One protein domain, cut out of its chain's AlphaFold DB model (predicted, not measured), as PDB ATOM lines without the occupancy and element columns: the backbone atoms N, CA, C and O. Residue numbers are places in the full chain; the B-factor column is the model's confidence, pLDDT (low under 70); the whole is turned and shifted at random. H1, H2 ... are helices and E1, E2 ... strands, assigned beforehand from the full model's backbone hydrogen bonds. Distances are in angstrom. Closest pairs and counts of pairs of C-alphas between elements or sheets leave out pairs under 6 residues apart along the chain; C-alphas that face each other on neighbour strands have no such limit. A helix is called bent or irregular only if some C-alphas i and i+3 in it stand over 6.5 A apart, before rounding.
ATOM      1  N   ALA A  37     332.635 291.093 375.458       94.56
ATOM      2  CA  ALA A  37     332.192 290.324 376.626       94.56
ATOM      3  C   ALA A  37     331.645 288.917 376.292       94.56
ATOM      4  O   ALA A  37     331.851 288.000 377.084       94.56
ATOM      5  N   VAL A  38     331.008 288.712 375.129       96.12
ATOM      6  CA  VAL A  38     330.544 287.381 374.689       96.12
ATOM      7  C   VAL A  38     331.742 286.484 374.384       96.12
ATOM      8  O   VAL A  38     331.828 285.362 374.886       96.12
ATOM      9  N   ALA A  39     332.697 286.989 373.599       96.56
ATOM     10  CA  ALA A  39     333.923 286.263 373.278       96.56
ATOM     11  C   ALA A  39     334.745 285.956 374.540       96.56
ATOM     12  O   ALA A  39     335.216 284.832 374.716       96.56
ATOM     13  N   HIS A  40     334.849 286.926 375.451       97.38
ATOM     14  CA  HIS A  40     335.508 286.758 376.743       97.38
ATOM     15  C   HIS A  40     334.849 285.656 377.579       97.38
ATOM     16  O   HIS A  40     335.535 284.729 378.005       97.38
ATOM     17  N   ALA A  41     333.522 285.687 377.737       97.81
ATOM     18  CA  ALA A  41     332.776 284.666 378.470       97.81
ATOM     19  C   ALA A  41     332.965 283.258 377.879       97.81
ATOM     20  O   ALA A  41     333.166 282.298 378.620       97.81
ATOM     21  N   ARG A  42     332.965 283.134 376.546       98.06
ATOM     22  CA  ARG A  42     333.224 281.865 375.840       98.06
ATOM     23  C   ARG A  42     334.666 281.370 375.997       98.06
ATOM     24  O   ARG A  42     334.906 280.173 375.886       98.06
ATOM     25  N   SER A  43     335.618 282.270 376.244       97.94
ATOM     26  CA  SER A  43     337.034 281.930 376.434       97.94
ATOM     27  C   SER A  43     337.374 281.429 377.842       97.94
ATOM     28  O   SER A  43     338.494 280.971 378.079       97.94
ATOM     29  N   LEU A  44     336.428 281.513 378.784       98.25
ATOM     30  CA  LEU A  44     336.642 281.098 380.165       98.25
ATOM     31  C   LEU A  44     336.928 279.597 380.252       98.25
ATOM     32  O   LEU A  44     336.231 278.761 379.682       98.25
ATOM     33  N   THR A  45     337.949 279.254 381.028       98.06
ATOM     34  CA  THR A  45     338.303 277.857 381.304       98.06
ATOM     35  C   THR A  45     337.277 277.187 382.222       98.06
ATOM     36  O   THR A  45     336.621 277.853 383.024       98.06
ATOM     37  N   THR A  46     337.211 275.851 382.211       97.31
ATOM     38  CA  THR A  46     336.367 275.079 383.144       97.31
ATOM     39  C   THR A  46     336.601 275.478 384.602       97.31
ATOM     40  O   THR A  46     335.649 275.733 385.329       97.31
ATOM     41  N   LYS A  47     337.865 275.644 385.013       97.44
ATOM     42  CA  LYS A  47     338.218 276.069 386.377       97.44
ATOM     43  C   LYS A  47     337.672 277.460 386.719       97.44
ATOM     44  O   LYS A  47     337.245 277.701 387.847       97.44
ATOM     45  N   GLN A  48     337.696 278.389 385.765       98.25
ATOM     46  CA  GLN A  48     337.104 279.715 385.948       98.25
ATOM     47  C   GLN A  48     335.582 279.630 386.063       98.25
ATOM     48  O   GLN A  48     335.020 280.266 386.947       98.25
ATOM     49  N   LEU A  49     334.924 278.806 385.244       98.06
ATOM     50  CA  LEU A  49     333.476 278.573 385.309       98.06
ATOM     51  C   LEU A  49     333.059 277.950 386.654       98.06
ATOM     52  O   LEU A  49     332.124 278.425 387.292       98.06
ATOM     53  N   GLU A  50     333.810 276.977 387.165       96.94
ATOM     54  CA  GLU A  50     333.606 276.412 388.507       96.94
ATOM     55  C   GLU A  50     333.822 277.449 389.619       96.94
ATOM     56  O   GLU A  50     333.065 277.505 390.594       96.94
ATOM     57  N   THR A  51     334.831 278.312 389.464       97.69
ATOM     58  CA  THR A  51     335.094 279.414 390.402       97.69
ATOM     59  C   THR A  51     333.913 280.382 390.423       97.69
ATOM     60  O   THR A  51     333.401 280.688 391.495       97.69
ATOM     61  N   ILE A  52     333.410 280.786 389.250       97.25
ATOM     62  CA  ILE A  52     332.218 281.635 389.117       97.25
ATOM     63  C   ILE A  52     331.036 281.011 389.839       97.25
ATOM     64  O   ILE A  52     330.397 281.675 390.659       97.25
ATOM     65  N   TYR A  53     330.763 279.736 389.563       95.81
ATOM     66  CA  TYR A  53     329.682 279.016 390.212       95.81
ATOM     67  C   TYR A  53     329.832 279.079 391.735       95.81
ATOM     68  O   TYR A  53     328.963 279.596 392.429       95.81
ATOM     69  N   SER A  54     330.958 278.606 392.268       94.75
ATOM     70  CA  SER A  54     331.162 278.501 393.716       94.75
ATOM     71  C   SER A  54     331.107 279.850 394.443       94.75
ATOM     72  O   SER A  54     330.439 279.955 395.472       94.75
ATOM     73  N   GLU A  55     331.749 280.892 393.913       95.19
ATOM     74  CA  GLU A  55     331.780 282.220 394.533       95.19
ATOM     75  C   GLU A  55     330.401 282.888 394.502       95.19
ATOM     76  O   GLU A  55     329.955 283.437 395.509       95.19
ATOM     77  N   THR A  56     329.664 282.774 393.395       93.44
ATOM     78  CA  THR A  56     328.307 283.334 393.319       93.44
ATOM     79  C   THR A  56     327.299 282.580 394.190       93.44
ATOM     80  O   THR A  56     326.413 283.208 394.770       93.44
ATOM     81  N   GLN A  57     327.467 281.266 394.387       90.94
ATOM     82  CA  GLN A  57     326.677 280.526 395.378       90.94
ATOM     83  C   GLN A  57     326.989 280.973 396.811       90.94
ATOM     84  O   GLN A  57     326.067 281.106 397.615       90.94
ATOM     85  N   LYS A  58     328.259 281.253 397.149       90.44
ATOM     86  CA  LYS A  58     328.613 281.820 398.463       90.44
ATOM     87  C   LYS A  58     327.913 283.157 398.674       90.44
ATOM     88  O   LYS A  58     327.239 283.314 399.688       90.44
ATOM     89  N   LEU A  59     327.992 284.067 397.698       88.62
ATOM     90  CA  LEU A  59     327.262 285.338 397.744       88.62
ATOM     91  C   LEU A  59     325.768 285.099 397.987       88.62
ATOM     92  O   LEU A  59     325.197 285.702 398.889       88.62
ATOM     93  N   SER A  60     325.157 284.151 397.269       85.25
ATOM     94  CA  SER A  60     323.743 283.812 397.443       85.25
ATOM     95  C   SER A  60     323.388 283.259 398.816       85.25
ATOM     96  O   SER A  60     322.330 283.591 399.341       85.25
ATOM     97  N   ASN A  61     324.249 282.436 399.407       82.62
ATOM     98  CA  ASN A  61     324.005 281.832 400.715       82.62
ATOM     99  C   ASN A  61     324.263 282.806 401.877       82.62
ATOM    100  O   ASN A  61     323.799 282.563 402.986       82.62
ATOM    101  N   THR A  62     325.000 283.896 401.637       80.50
ATOM    102  CA  THR A  62     325.299 284.911 402.665       80.50
ATOM    103  C   THR A  62     324.132 285.887 402.866       80.50
ATOM    104  O   THR A  62     324.091 286.623 403.851       80.50
ATOM    105  N   LEU A  63     323.165 285.904 401.946       75.00
ATOM    106  CA  LEU A  63     322.016 286.800 402.004       75.00
ATOM    107  C   LEU A  63     320.962 286.285 402.988       75.00
ATOM    108  O   LEU A  63     320.558 285.122 402.954       75.00
ATOM    109  N   VAL A  64     320.503 287.179 403.867       61.06
ATOM    110  CA  VAL A  64     319.466 286.897 404.868       61.06
ATOM    111  C   VAL A  64     318.135 286.590 404.155       61.06
ATOM    112  O   VAL A  64     317.816 287.256 403.168       61.06
ATOM    113  N   PRO A  65     317.312 285.641 404.650       59.78
ATOM    114  CA  PRO A  65     316.076 285.200 403.991       59.78
ATOM    115  C   PRO A  65     315.056 286.291 403.622       59.78
ATOM    116  O   PRO A  65     314.171 286.018 402.810       59.78
ATOM    117  N   GLU A  66     315.152 287.483 404.216       59.94
ATOM    118  CA  GLU A  66     314.206 288.590 404.029       59.94
ATOM    119  C   GLU A  66     314.502 289.476 402.808       59.94
ATOM    120  O   GLU A  66     313.611 290.181 402.336       59.94
ATOM    121  N   SER A  67     315.718 289.445 402.247       62.66
ATOM    122  CA  SER A  67     316.015 290.246 401.057       62.66
ATOM    123  C   SER A  67     315.531 289.528 399.794       62.66
ATOM    124  O   SER A  67     316.092 288.508 399.396       62.66
ATOM    125  N   TYR A  68     314.520 290.089 399.125       65.31
ATOM    126  CA  TYR A  68     314.031 289.597 397.827       65.31
ATOM    127  C   TYR A  68     315.102 289.631 396.724       65.31
ATOM    128  O   TYR A  68     315.033 288.863 395.764       65.31
ATOM    129  N   LYS A  69     316.081 290.532 396.853       78.38
ATOM    130  CA  LYS A  69     317.148 290.768 395.880       78.38
ATOM    131  C   LYS A  69     318.344 291.415 396.572       78.38
ATOM    132  O   LYS A  69     318.159 292.362 397.334       78.38
ATOM    133  N   ALA A  70     319.547 290.972 396.227       87.56
ATOM    134  CA  ALA A  70     320.777 291.705 396.512       87.56
ATOM    135  C   ALA A  70     321.485 292.093 395.217       87.56
ATOM    136  O   ALA A  70     321.356 291.419 394.190       87.56
ATOM    137  N   GLN A  71     322.225 293.194 395.268       91.12
ATOM    138  CA  GLN A  71     323.019 293.692 394.160       91.12
ATOM    139  C   GLN A  71     324.404 294.062 394.680       91.12
ATOM    140  O   GLN A  71     324.504 294.778 395.668       91.12
ATOM    141  N   PHE A  72     325.428 293.571 393.993       91.25
ATOM    142  CA  PHE A  72     326.833 293.843 394.255       91.25
ATOM    143  C   PHE A  72     327.378 294.612 393.055       91.25
ATOM    144  O   PHE A  72     327.388 294.096 391.934       91.25
ATOM    145  N   MET A  73     327.765 295.861 393.271       91.56
ATOM    146  CA  MET A  73     328.403 296.704 392.263       91.56
ATOM    147  C   MET A  73     329.874 296.309 392.110       91.56
ATOM    148  O   MET A  73     330.438 295.678 392.997       91.56
ATOM    149  N   LYS A  74     330.526 296.717 391.015       87.38
ATOM    150  CA  LYS A  74     331.934 296.390 390.716       87.38
ATOM    151  C   LYS A  74     332.914 296.431 391.912       87.38
ATOM    152  O   LYS A  74     333.682 295.483 392.032       87.38
ATOM    153  N   PRO A  75     332.903 297.435 392.815       89.94
ATOM    154  CA  PRO A  75     333.809 297.460 393.975       89.94
ATOM    155  C   PRO A  75     333.513 296.401 395.048       89.94
ATOM    156  O   PRO A  75     334.355 296.137 395.898       89.94
ATOM    157  N   GLU A  76     332.307 295.838 395.042       91.62
ATOM    158  CA  GLU A  76     331.805 294.853 396.007       91.62
ATOM    159  C   GLU A  76     331.911 293.417 395.469       91.62
ATOM    160  O   GLU A  76     331.668 292.458 396.201       91.62
ATOM    161  N   ILE A  77     332.248 293.253 394.183       93.12
ATOM    162  CA  ILE A  77     332.461 291.943 393.570       93.12
ATOM    163  C   ILE A  77     333.754 291.340 394.144       93.12
ATOM    164  O   ILE A  77     334.786 292.012 394.139       93.12
ATOM    165  N   PRO A  78     333.735 290.076 394.613       93.69
ATOM    166  CA  PRO A  78     334.934 289.404 395.107       93.69
ATOM    167  C   PRO A  78     336.090 289.456 394.104       93.69
ATOM    168  O   PRO A  78     335.900 289.173 392.921       93.69
ATOM    169  N   GLU A  79     337.307 289.730 394.580       95.19
ATOM    170  CA  GLU A  79     338.498 289.809 393.716       95.19
ATOM    171  C   GLU A  79     338.763 288.511 392.941       95.19
ATOM    172  O   GLU A  79     339.293 288.534 391.828       95.19
ATOM    173  N   THR A  80     338.332 287.376 393.501       96.25
ATOM    174  CA  THR A  80     338.344 286.053 392.863       96.25
ATOM    175  C   THR A  80     337.585 286.027 391.536       96.25
ATOM    176  O   THR A  80     337.872 285.170 390.706       96.25
ATOM    177  N   LEU A  81     336.668 286.970 391.303       96.75
ATOM    178  CA  LEU A  81     335.864 287.114 390.092       96.75
ATOM    179  C   LEU A  81     336.320 288.264 389.180       96.75
ATOM    180  O   LEU A  81     335.707 288.475 388.135       96.75
ATOM    181  N   ASN A  82     337.411 288.975 389.492       94.06
ATOM    182  CA  ASN A  82     337.878 290.121 388.693       94.06
ATOM    183  C   ASN A  82     338.151 289.772 387.224       94.06
ATOM    184  O   ASN A  82     337.963 290.608 386.342       94.06
ATOM    185  N   PHE A  83     338.541 288.525 386.942       95.38
ATOM    186  CA  PHE A  83     338.777 288.067 385.575       95.38
ATOM    187  C   PHE A  83     337.518 288.119 384.698       95.38
ATOM    188  O   PHE A  83     337.651 288.115 383.480       95.38
ATOM    189  N   LEU A  84     336.309 288.174 385.270       94.12
ATOM    190  CA  LEU A  84     335.066 288.338 384.513       94.12
ATOM    191  C   LEU A  84     334.901 289.739 383.924       94.12
ATOM    192  O   LEU A  84     334.172 289.891 382.950       94.12
ATOM    193  N   SER A  85     335.533 290.751 384.527       91.94
ATOM    194  CA  SER A  85     335.243 292.166 384.252       91.94
ATOM    195  C   SER A  85     333.751 292.519 384.380       91.94
ATOM    196  O   SER A  85     333.260 293.383 383.663       91.94
ATOM    197  N   ALA A  86     333.030 291.858 385.292       94.19
ATOM    198  CA  ALA A  86     331.606 292.095 385.508       94.19
ATOM    199  C   ALA A  86     331.331 293.527 386.003       94.19
ATOM    200  O   ALA A  86     332.071 294.075 386.824       94.19
ATOM    201  N   GLU A  87     330.237 294.119 385.530       92.62
ATOM    202  CA  GLU A  87     329.775 295.430 385.987       92.62
ATOM    203  C   GLU A  87     329.040 295.329 387.324       92.62
ATOM    204  O   GLU A  87     329.218 296.169 388.213       92.62
ATOM    205  N   LEU A  88     328.205 294.295 387.464       93.00
ATOM    206  CA  LEU A  88     327.461 294.012 388.684       93.00
ATOM    207  C   LEU A  88     327.028 292.543 388.755       93.00
ATOM    208  O   LEU A  88     326.865 291.868 387.737       93.00
ATOM    209  N   ILE A  89     326.767 292.074 389.972       94.44
ATOM    210  CA  ILE A  89     326.144 290.777 390.246       94.44
ATOM    211  C   ILE A  89     324.819 291.028 390.956       94.44
ATOM    212  O   ILE A  89     324.758 291.738 391.958       94.44
ATOM    213  N   ARG A  90     323.736 290.436 390.455       92.50
ATOM    214  CA  ARG A  90     322.446 290.380 391.145       92.50
ATOM    215  C   ARG A  90     322.216 288.979 391.645       92.50
ATOM    216  O   ARG A  90     322.474 288.017 390.936       92.50
ATOM    217  N   VAL A  91     321.665 288.869 392.838       89.94
ATOM    218  CA  VAL A  91     321.254 287.583 393.375       89.94
ATOM    219  C   VAL A  91     319.778 287.637 393.705       89.94
ATOM    220  O   VAL A  91     319.337 288.487 394.483       89.94
ATOM    221  N   TYR A  92     319.030 286.721 393.096       83.75
ATOM    222  CA  TYR A  92     317.615 286.511 393.354       83.75
ATOM    223  C   TYR A  92     317.428 285.146 393.995       83.75
ATOM    224  O   TYR A  92     317.955 284.141 393.519       83.75
ATOM    225  N   ARG A  93     316.622 285.095 395.053       74.38
ATOM    226  CA  ARG A  93     316.377 283.855 395.793       74.38
ATOM    227  C   ARG A  93     315.743 282.759 394.930       74.38
ATOM    228  O   ARG A  93     316.084 281.594 395.087       74.38
ATOM    229  N   SER A  94     314.803 283.124 394.061       77.62
ATOM    230  CA  SER A  94     314.017 282.182 393.252       77.62
ATOM    231  C   SER A  94     314.713 281.730 391.972       77.62
ATOM    232  O   SER A  94     314.360 280.688 391.431       77.62
ATOM    233  N   GLU A  95     315.671 282.508 391.474       81.62
ATOM    234  CA  GLU A  95     316.212 282.340 390.121       81.62
ATOM    235  C   GLU A  95     317.725 282.093 390.107       81.62
ATOM    236  O   GLU A  95     318.252 281.566 389.133       81.62
ATOM    237  N   GLY A  96     318.408 282.408 391.209       87.12
ATOM    238  CA  GLY A  96     319.852 282.305 391.333       87.12
ATOM    239  C   GLY A  96     320.585 283.606 390.984       87.12
ATOM    240  O   GLY A  96     319.975 284.672 390.830       87.12
ATOM    241  N   PRO A  97     321.926 283.547 390.947       92.81
ATOM    242  CA  PRO A  97     322.760 284.681 390.573       92.81
ATOM    243  C   PRO A  97     322.705 285.017 389.072       92.81
ATOM    244  O   PRO A  97     322.735 284.140 388.211       92.81
ATOM    245  N   TYR A  98     322.734 286.315 388.778       93.38
ATOM    246  CA  TYR A  98     322.897 286.910 387.456       93.38
ATOM    247  C   TYR A  98     324.124 287.811 387.472       93.38
ATOM    248  O   TYR A  98     324.212 288.736 388.281       93.38
ATOM    249  N   ILE A  99     325.062 287.567 386.571       95.88
ATOM    250  CA  ILE A  99     326.298 288.338 386.455       95.88
ATOM    251  C   ILE A  99     326.198 289.159 385.182       95.88
ATOM    252  O   ILE A  99     326.151 288.584 384.100       95.88
ATOM    253  N   ILE A 100     326.168 290.483 385.293       94.31
ATOM    254  CA  ILE A 100     326.085 291.369 384.131       94.31
ATOM    255  C   ILE A 100     327.505 291.723 383.698       94.31
ATOM    256  O   ILE A 100     328.266 292.321 384.461       94.31
ATOM    257  N   LEU A 101     327.858 291.321 382.480       94.31
ATOM    258  CA  LEU A 101     329.167 291.557 381.871       94.31
ATOM    259  C   LEU A 101     329.194 292.845 381.040       94.31
ATOM    260  O   LEU A 101     330.247 293.457 380.919       94.31
ATOM    261  N   ALA A 102     328.048 293.231 380.480       90.56
ATOM    262  CA  ALA A 102     327.840 294.507 379.807       90.56
ATOM    263  C   ALA A 102     326.368 294.913 379.932       90.56
ATOM    264  O   ALA A 102     325.481 294.062 379.763       90.56
ATOM    265  N   ASN A 103     326.098 296.183 380.228       85.69
ATOM    266  CA  ASN A 103     324.742 296.686 380.440       85.69
ATOM    267  C   ASN A 103     324.381 297.822 379.472       85.69
ATOM    268  O   ASN A 103     324.654 298.993 379.726       85.69
ATOM    269  N   CYS A 104     323.642 297.479 378.423       82.00
ATOM    270  CA  CYS A 104     323.037 298.399 377.465       82.00
ATOM    271  C   CYS A 104     321.564 298.681 377.796       82.00
ATOM    272  O   CYS A 104     320.668 298.459 376.988       82.00
ATOM    273  N   PHE A 105     321.313 299.179 379.011       72.69
ATOM    274  CA  PHE A 105     319.990 299.544 379.543       72.69
ATOM    275  C   PHE A 105     318.944 298.405 379.491       72.69
ATOM    276  O   PHE A 105     318.772 297.690 380.494       72.69
ATOM    277  N   ASP A 106     318.285 298.240 378.340       69.75
ATOM    278  CA  ASP A 106     317.297 297.197 378.032       69.75
ATOM    279  C   ASP A 106     317.947 295.896 377.537       69.75
ATOM    280  O   ASP A 106     317.371 294.818 377.672       69.75
ATOM    281  N   GLU A 107     319.178 295.978 377.040       81.94
ATOM    282  CA  GLU A 107     319.935 294.861 376.497       81.94
ATOM    283  C   GLU A 107     321.188 294.583 377.315       81.94
ATOM    284  O   GLU A 107     321.834 295.493 377.835       81.94
ATOM    285  N   ARG A 108     321.533 293.308 377.489       88.75
ATOM    286  CA  ARG A 108     322.607 292.907 378.403       88.75
ATOM    287  C   ARG A 108     323.327 291.682 377.900       88.75
ATOM    288  O   ARG A 108     322.712 290.796 377.311       88.75
ATOM    289  N   ILE A 109     324.606 291.606 378.244       94.12
ATOM    290  CA  ILE A 109     325.332 290.341 378.236       94.12
ATOM    291  C   ILE A 109     325.439 289.876 379.671       94.12
ATOM    292  O   ILE A 109     325.974 290.585 380.527       94.12
ATOM    293  N   GLU A 110     324.914 288.689 379.942       95.75
ATOM    294  CA  GLU A 110     324.836 288.164 381.298       95.75
ATOM    295  C   GLU A 110     325.167 286.677 381.376       95.75
ATOM    296  O   GLU A 110     324.898 285.906 380.455       95.75
ATOM    297  N   LEU A 111     325.735 286.270 382.511       97.50
ATOM    298  CA  LEU A 111     325.809 284.873 382.918       97.50
ATOM    299  C   LEU A 111     324.699 284.600 383.929       97.50
ATOM    300  O   LEU A 111     324.657 285.212 384.998       97.50
ATOM    301  N   ARG A 112     323.827 283.649 383.608       96.00
ATOM    302  CA  ARG A 112     322.822 283.096 384.515       96.00
ATOM    303  C   ARG A 112     323.391 281.865 385.189       96.00
ATOM    304  O   ARG A 112     323.793 280.917 384.512       96.00
ATOM    305  N   VAL A 113     323.414 281.881 386.513       95.81
ATOM    306  CA  VAL A 113     323.897 280.770 387.329       95.81
ATOM    307  C   VAL A 113     322.695 280.117 387.992       95.81
ATOM    308  O   VAL A 113     321.878 280.797 388.609       95.81
ATOM    309  N   SER A 114     322.574 278.795 387.870       93.31
ATOM    310  CA  SER A 114     321.483 278.061 388.517       93.31
ATOM    311  C   SER A 114     321.435 278.341 390.024       93.31
ATOM    312  O   SER A 114     322.473 278.461 390.682       93.31
ATOM    313  N   ALA A 115     320.228 278.412 390.582       88.69
ATOM    314  CA  ALA A 115     320.026 278.656 392.005       88.69
ATOM    315  C   ALA A 115     320.687 277.590 392.902       88.69
ATOM    316  O   ALA A 115     320.892 276.438 392.505       88.69
ATOM    317  N   SER A 116     320.980 277.977 394.144       82.88
ATOM    318  CA  SER A 116     321.476 277.061 395.175       82.88
ATOM    319  C   SER A 116     320.488 275.906 395.377       82.88
ATOM    320  O   SER A 116     319.284 276.124 395.496       82.88
ATOM    321  N   GLY A 117     320.988 274.668 395.377       82.31
ATOM    322  CA  GLY A 117     320.158 273.463 395.489       82.31
ATOM    323  C   GLY A 117     319.453 273.026 394.199       82.31
ATOM    324  O   GLY A 117     318.711 272.046 394.233       82.31
ATOM    325  N   ALA A 118     319.685 273.693 393.061       86.75
ATOM    326  CA  ALA A 118     319.201 273.204 391.773       86.75
ATOM    327  C   ALA A 118     319.760 271.793 391.475       86.75
ATOM    328  O   ALA A 118     320.928 271.520 391.777       86.75
ATOM    329  N   PRO A 119     318.959 270.894 390.867       88.31
ATOM    330  CA  PRO A 119     319.392 269.528 390.549       88.31
ATOM    331  C   PRO A 119     320.531 269.505 389.521       88.31
ATOM    332  O   PRO A 119     321.394 268.629 389.562       88.31
ATOM    333  N   VAL A 120     320.544 270.500 388.635       92.19
ATOM    334  CA  VAL A 120     321.577 270.721 387.628       92.19
ATOM    335  C   VAL A 120     322.276 272.031 387.952       92.19
ATOM    336  O   VAL A 120     321.624 273.072 388.073       92.19
ATOM    337  N   LYS A 121     323.600 271.975 388.077       94.12
ATOM    338  CA  LYS A 121     324.449 273.150 388.250       94.12
ATOM    339  C   LYS A 121     324.838 273.650 386.871       94.12
ATOM    340  O   LYS A 121     325.460 272.909 386.114       94.12
ATOM    341  N   ARG A 122     324.460 274.878 386.529       96.62
ATOM    342  CA  ARG A 122     324.621 275.407 385.170       96.62
ATOM    343  C   ARG A 122     325.058 276.863 385.170       96.62
ATOM    344  O   ARG A 122     324.601 277.646 386.004       96.62
ATOM    345  N   ILE A 123     325.893 277.212 384.193       97.94
ATOM    346  CA  ILE A 123     326.168 278.593 383.790       97.94
ATOM    347  C   ILE A 123     325.747 278.763 382.329       97.94
ATOM    348  O   ILE A 123     326.292 278.110 381.435       97.94
ATOM    349  N   THR A 124     324.795 279.660 382.096       98.19
ATOM    350  CA  THR A 124     324.305 280.019 380.762       98.19
ATOM    351  C   THR A 124     324.696 281.453 380.446       98.19
ATOM    352  O   THR A 124     324.390 282.355 381.216       98.19
ATOM    353  N   LEU A 125     325.349 281.667 379.310       98.31
ATOM    354  CA  LEU A 125     325.582 282.983 378.731       98.31
ATOM    355  C   LEU A 125     324.358 283.412 377.920       98.31
ATOM    356  O   LEU A 125     323.817 282.608 377.162       98.31
ATOM    357  N   SER A 126     323.966 284.674 378.048       96.38
ATOM    358  CA  SER A 126     322.913 285.308 377.256       96.38
ATOM    359  C   SER A 126     323.384 286.654 376.713       96.38
ATOM    360  O   SER A 126     324.153 287.349 377.379       96.38
ATOM    361  N   TRP A 127     322.931 287.008 375.513       94.75
ATOM    362  CA  TRP A 127     323.193 288.288 374.844       94.75
ATOM    363  C   TRP A 127     321.945 288.748 374.087       94.75
ATOM    364  O   TRP A 127     321.010 287.967 373.884       94.75
ATOM    365  N   ALA A 128     321.926 290.009 373.661       90.75
ATOM    366  CA  ALA A 128     320.845 290.521 372.833       90.75
ATOM    367  C   ALA A 128     320.975 289.998 371.397       90.75
ATOM    368  O   ALA A 128     322.018 290.135 370.758       90.75
ATOM    369  N   GLU A 129     319.905 289.398 370.887       90.19
ATOM    370  CA  GLU A 129     319.816 288.901 369.513       90.19
ATOM    371  C   GLU A 129     318.483 289.352 368.896       90.19
ATOM    372  O   GLU A 129     317.633 288.520 368.575       90.19
ATOM    373  N   PRO A 130     318.241 290.674 368.793       82.44
ATOM    374  CA  PRO A 130     316.976 291.197 368.300       82.44
ATOM    375  C   PRO A 130     316.743 290.784 366.841       82.44
ATOM    376  O   PRO A 130     317.655 290.817 366.013       82.44
ATOM    377  N   THR A 131     315.499 290.440 366.508       84.44
ATOM    378  CA  THR A 131     315.062 290.186 365.127       84.44
ATOM    379  C   THR A 131     314.052 291.240 364.681       84.44
ATOM    380  O   THR A 131     313.532 292.005 365.496       84.44
ATOM    381  N   ASN A 132     313.732 291.275 363.383       84.44
ATOM    382  CA  ASN A 132     312.700 292.177 362.856       84.44
ATOM    383  C   ASN A 132     311.312 291.894 363.464       84.44
ATOM    384  O   ASN A 132     310.475 292.788 363.545       84.44
ATOM    385  N   GLU A 133     311.065 290.654 363.882       90.50
ATOM    386  CA  GLU A 133     309.812 290.192 364.481       90.50
ATOM    387  C   GLU A 133     309.792 290.361 366.005       90.50
ATOM    388  O   GLU A 133     308.725 290.580 366.581       90.50
ATOM    389  N   ASN A 134     310.951 290.254 366.664       84.75
ATOM    390  CA  ASN A 134     311.081 290.399 368.109       84.75
ATOM    391  C   ASN A 134     312.322 291.237 368.482       84.75
ATOM    392  O   ASN A 134     313.427 290.689 368.560       84.75
ATOM    393  N   PRO A 135     312.154 292.534 368.802       82.19
ATOM    394  CA  PRO A 135     313.265 293.411 369.173       82.19
ATOM    395  C   PRO A 135     313.858 293.105 370.559       82.19
ATOM    396  O   PRO A 135     314.848 293.712 370.933       82.19
ATOM    397  N   TYR A 136     313.274 292.174 371.319       82.31
ATOM    398  CA  TYR A 136     313.775 291.738 372.628       82.31
ATOM    399  C   TYR A 136     314.240 290.278 372.614       82.31
ATOM    400  O   TYR A 136     314.320 289.636 373.663       82.31
ATOM    401  N   ALA A 137     314.473 289.709 371.429       88.81
ATOM    402  CA  ALA A 137     315.006 288.363 371.315       88.81
ATOM    403  C   ALA A 137     316.420 288.278 371.911       88.81
ATOM    404  O   ALA A 137     317.201 289.233 371.908       88.81
ATOM    405  N   THR A 138     316.726 287.111 372.468       91.56
ATOM    406  CA  THR A 138     317.969 286.852 373.195       91.56
ATOM    407  C   THR A 138     318.616 285.583 372.682       91.56
ATOM    408  O   THR A 138     317.968 284.531 372.661       91.56
ATOM    409  N   GLY A 139     319.906 285.669 372.382       94.56
ATOM    410  CA  GLY A 139     320.736 284.502 372.143       94.56
ATOM    411  C   GLY A 139     321.189 283.894 373.464       94.56
ATOM    412  O   GLY A 139     321.273 284.578 374.492       94.56
ATOM    413  N   SER A 140     321.452 282.587 373.471       96.94
ATOM    414  CA  SER A 140     321.950 281.917 374.673       96.94
ATOM    415  C   SER A 140     322.829 280.708 374.383       96.94
ATOM    416  O   SER A 140     322.689 280.038 373.361       96.94
ATOM    417  N   GLN A 141     323.737 280.415 375.314       98.19
ATOM    418  CA  GLN A 141     324.635 279.269 375.246       98.19
ATOM    419  C   GLN A 141     324.955 278.745 376.648       98.19
ATOM    420  O   GLN A 141     325.351 279.507 377.529       98.19
ATOM    421  N   VAL A 142     324.859 277.430 376.855       98.25
ATOM    422  CA  VAL A 142     325.376 276.788 378.074       98.25
ATOM    423  C   VAL A 142     326.899 276.724 377.988       98.25
ATOM    424  O   VAL A 142     327.440 276.123 377.062       98.25
ATOM    425  N   LEU A 143     327.586 277.355 378.941       98.25
ATOM    426  CA  LEU A 143     329.052 277.347 379.013       98.25
ATOM    427  C   LEU A 143     329.578 276.218 379.899       98.25
ATOM    428  O   LEU A 143     330.661 275.693 379.662       98.25
ATOM    429  N   TRP A 144     328.818 275.858 380.931       98.06
ATOM    430  CA  TRP A 144     329.186 274.810 381.871       98.06
ATOM    431  C   TRP A 144     327.943 274.179 382.482       98.06
ATOM    432  O   TRP A 144     326.971 274.874 382.795       98.06
ATOM    433  N   GLU A 145     327.998 272.867 382.668       96.94
ATOM    434  CA  GLU A 145     326.949 272.081 383.294       96.94
ATOM    435  C   GLU A 145     327.554 270.884 384.029       96.94
ATOM    436  O   GLU A 145     328.448 270.215 383.512       96.94
ATOM    437  N   THR A 146     327.037 270.595 385.221       92.81
ATOM    438  CA  THR A 146     327.265 269.327 385.917       92.81
ATOM    439  C   THR A 146     326.014 268.911 386.680       92.81
ATOM    440  O   THR A 146     325.241 269.747 387.160       92.81
ATOM    441  N   ASN A 147     325.843 267.606 386.843       86.31
ATOM    442  CA  ASN A 147     324.797 267.040 387.688       86.31
ATOM    443  C   ASN A 147     325.293 266.937 389.137       86.31
ATOM    444  O   ASN A 147     326.499 266.891 389.382       86.31
ATOM    445  N   ASN A 148     324.368 266.912 390.101       63.81
ATOM    446  CA  ASN A 148     324.693 266.672 391.514       63.81
ATOM    447  C   ASN A 148     325.095 265.214 391.823       63.81
ATOM    448  O   ASN A 148     325.454 264.937 392.963       63.81
TER     449      ASN A 148
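AT A GLANCE: This is residues 37 to 148 of the 150 residues of an uncharacterized protein of Pseudoalteromonas luteoviolacea DSM 6061 (UniProt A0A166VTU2). One twisted sheet of six strands makes a wall, with the long helix H2 laid across one face, the short H1 over the same face, and no named helix over the other. A third short helix, H3, packs on H2. The printed part has 112 residues, with named elements in the order H1 H2 E1 H3 E2 E3 E4 E5 E6; the sheet's order is E1 - E2 - E3 - E4 - E5 - E6, antiparallel throughout. The class is mixed, in two layers, helices on one face of a sheet; the whole is compact, with a radius of gyration of the C-alphas of 13.8 A and spans of 42 by 30 by 29 A.

HOW THE PARTS SIT: Look first at H1, residues 37 to 42, on the sheet at a height over the sheet of 8.1 A; its closest C-alphas with E4, residues 107 to 113, are Val 38 and Ile 109, 7.0 A apart. H2, residues 46 to 62, is on the same face and runs across the strands, at 84 degrees to E4 on the local plane. Next comes E1, residues 69 to 73, antiparallel to E2, residues 88 to 92, with N 72 and O 89 at 2.8 A. Between them in the chain H3, residues 79 to 84, touches H2's residues 51 to 55 alone, the closest C-alphas being Ile 52 and Leu 81, 6.7 A; it is irregular, with C-alphas 80 and 83 at 7.6 A. From E2 a meander, each strand the antiparallel neighbour of the one before, runs through E3, residues 96 to 104, E4, E5, residues 120 to 128, and E6, residues 138 to 147; N 98 and O 90, N 101 and O 109, N 112 and O 124, and N 125 and O 141 are each 2.8 A apart. Every O i to N i+4 pair is within hydrogen-bond range in H1 and H2; H3 has 0 of 2, and 2 of 3 O i to N i+3 pairs.

IN THESE COORDINATES: Find C-alpha 37 at (332.192, 290.324, 376.626), where H1 begins. H2 runs 24.5 A from C-alpha 46 at (336.367, 275.079, 383.144). E3, 21.5 A, bends by 73 degrees at residue 101; E5 is 24.7 A; E6, 25.5 A, bends by 59 degrees at residue 144 and ends at C-alpha 147, (324.797, 267.040, 387.688).

THE WHOLE: The two C-alphas farthest apart, Val 64 and Asn 132, are 42.9 A apart. The printed part has no cut and no long link. Look for pLDDT under 70 at residues 64 to 68, 106 and 148.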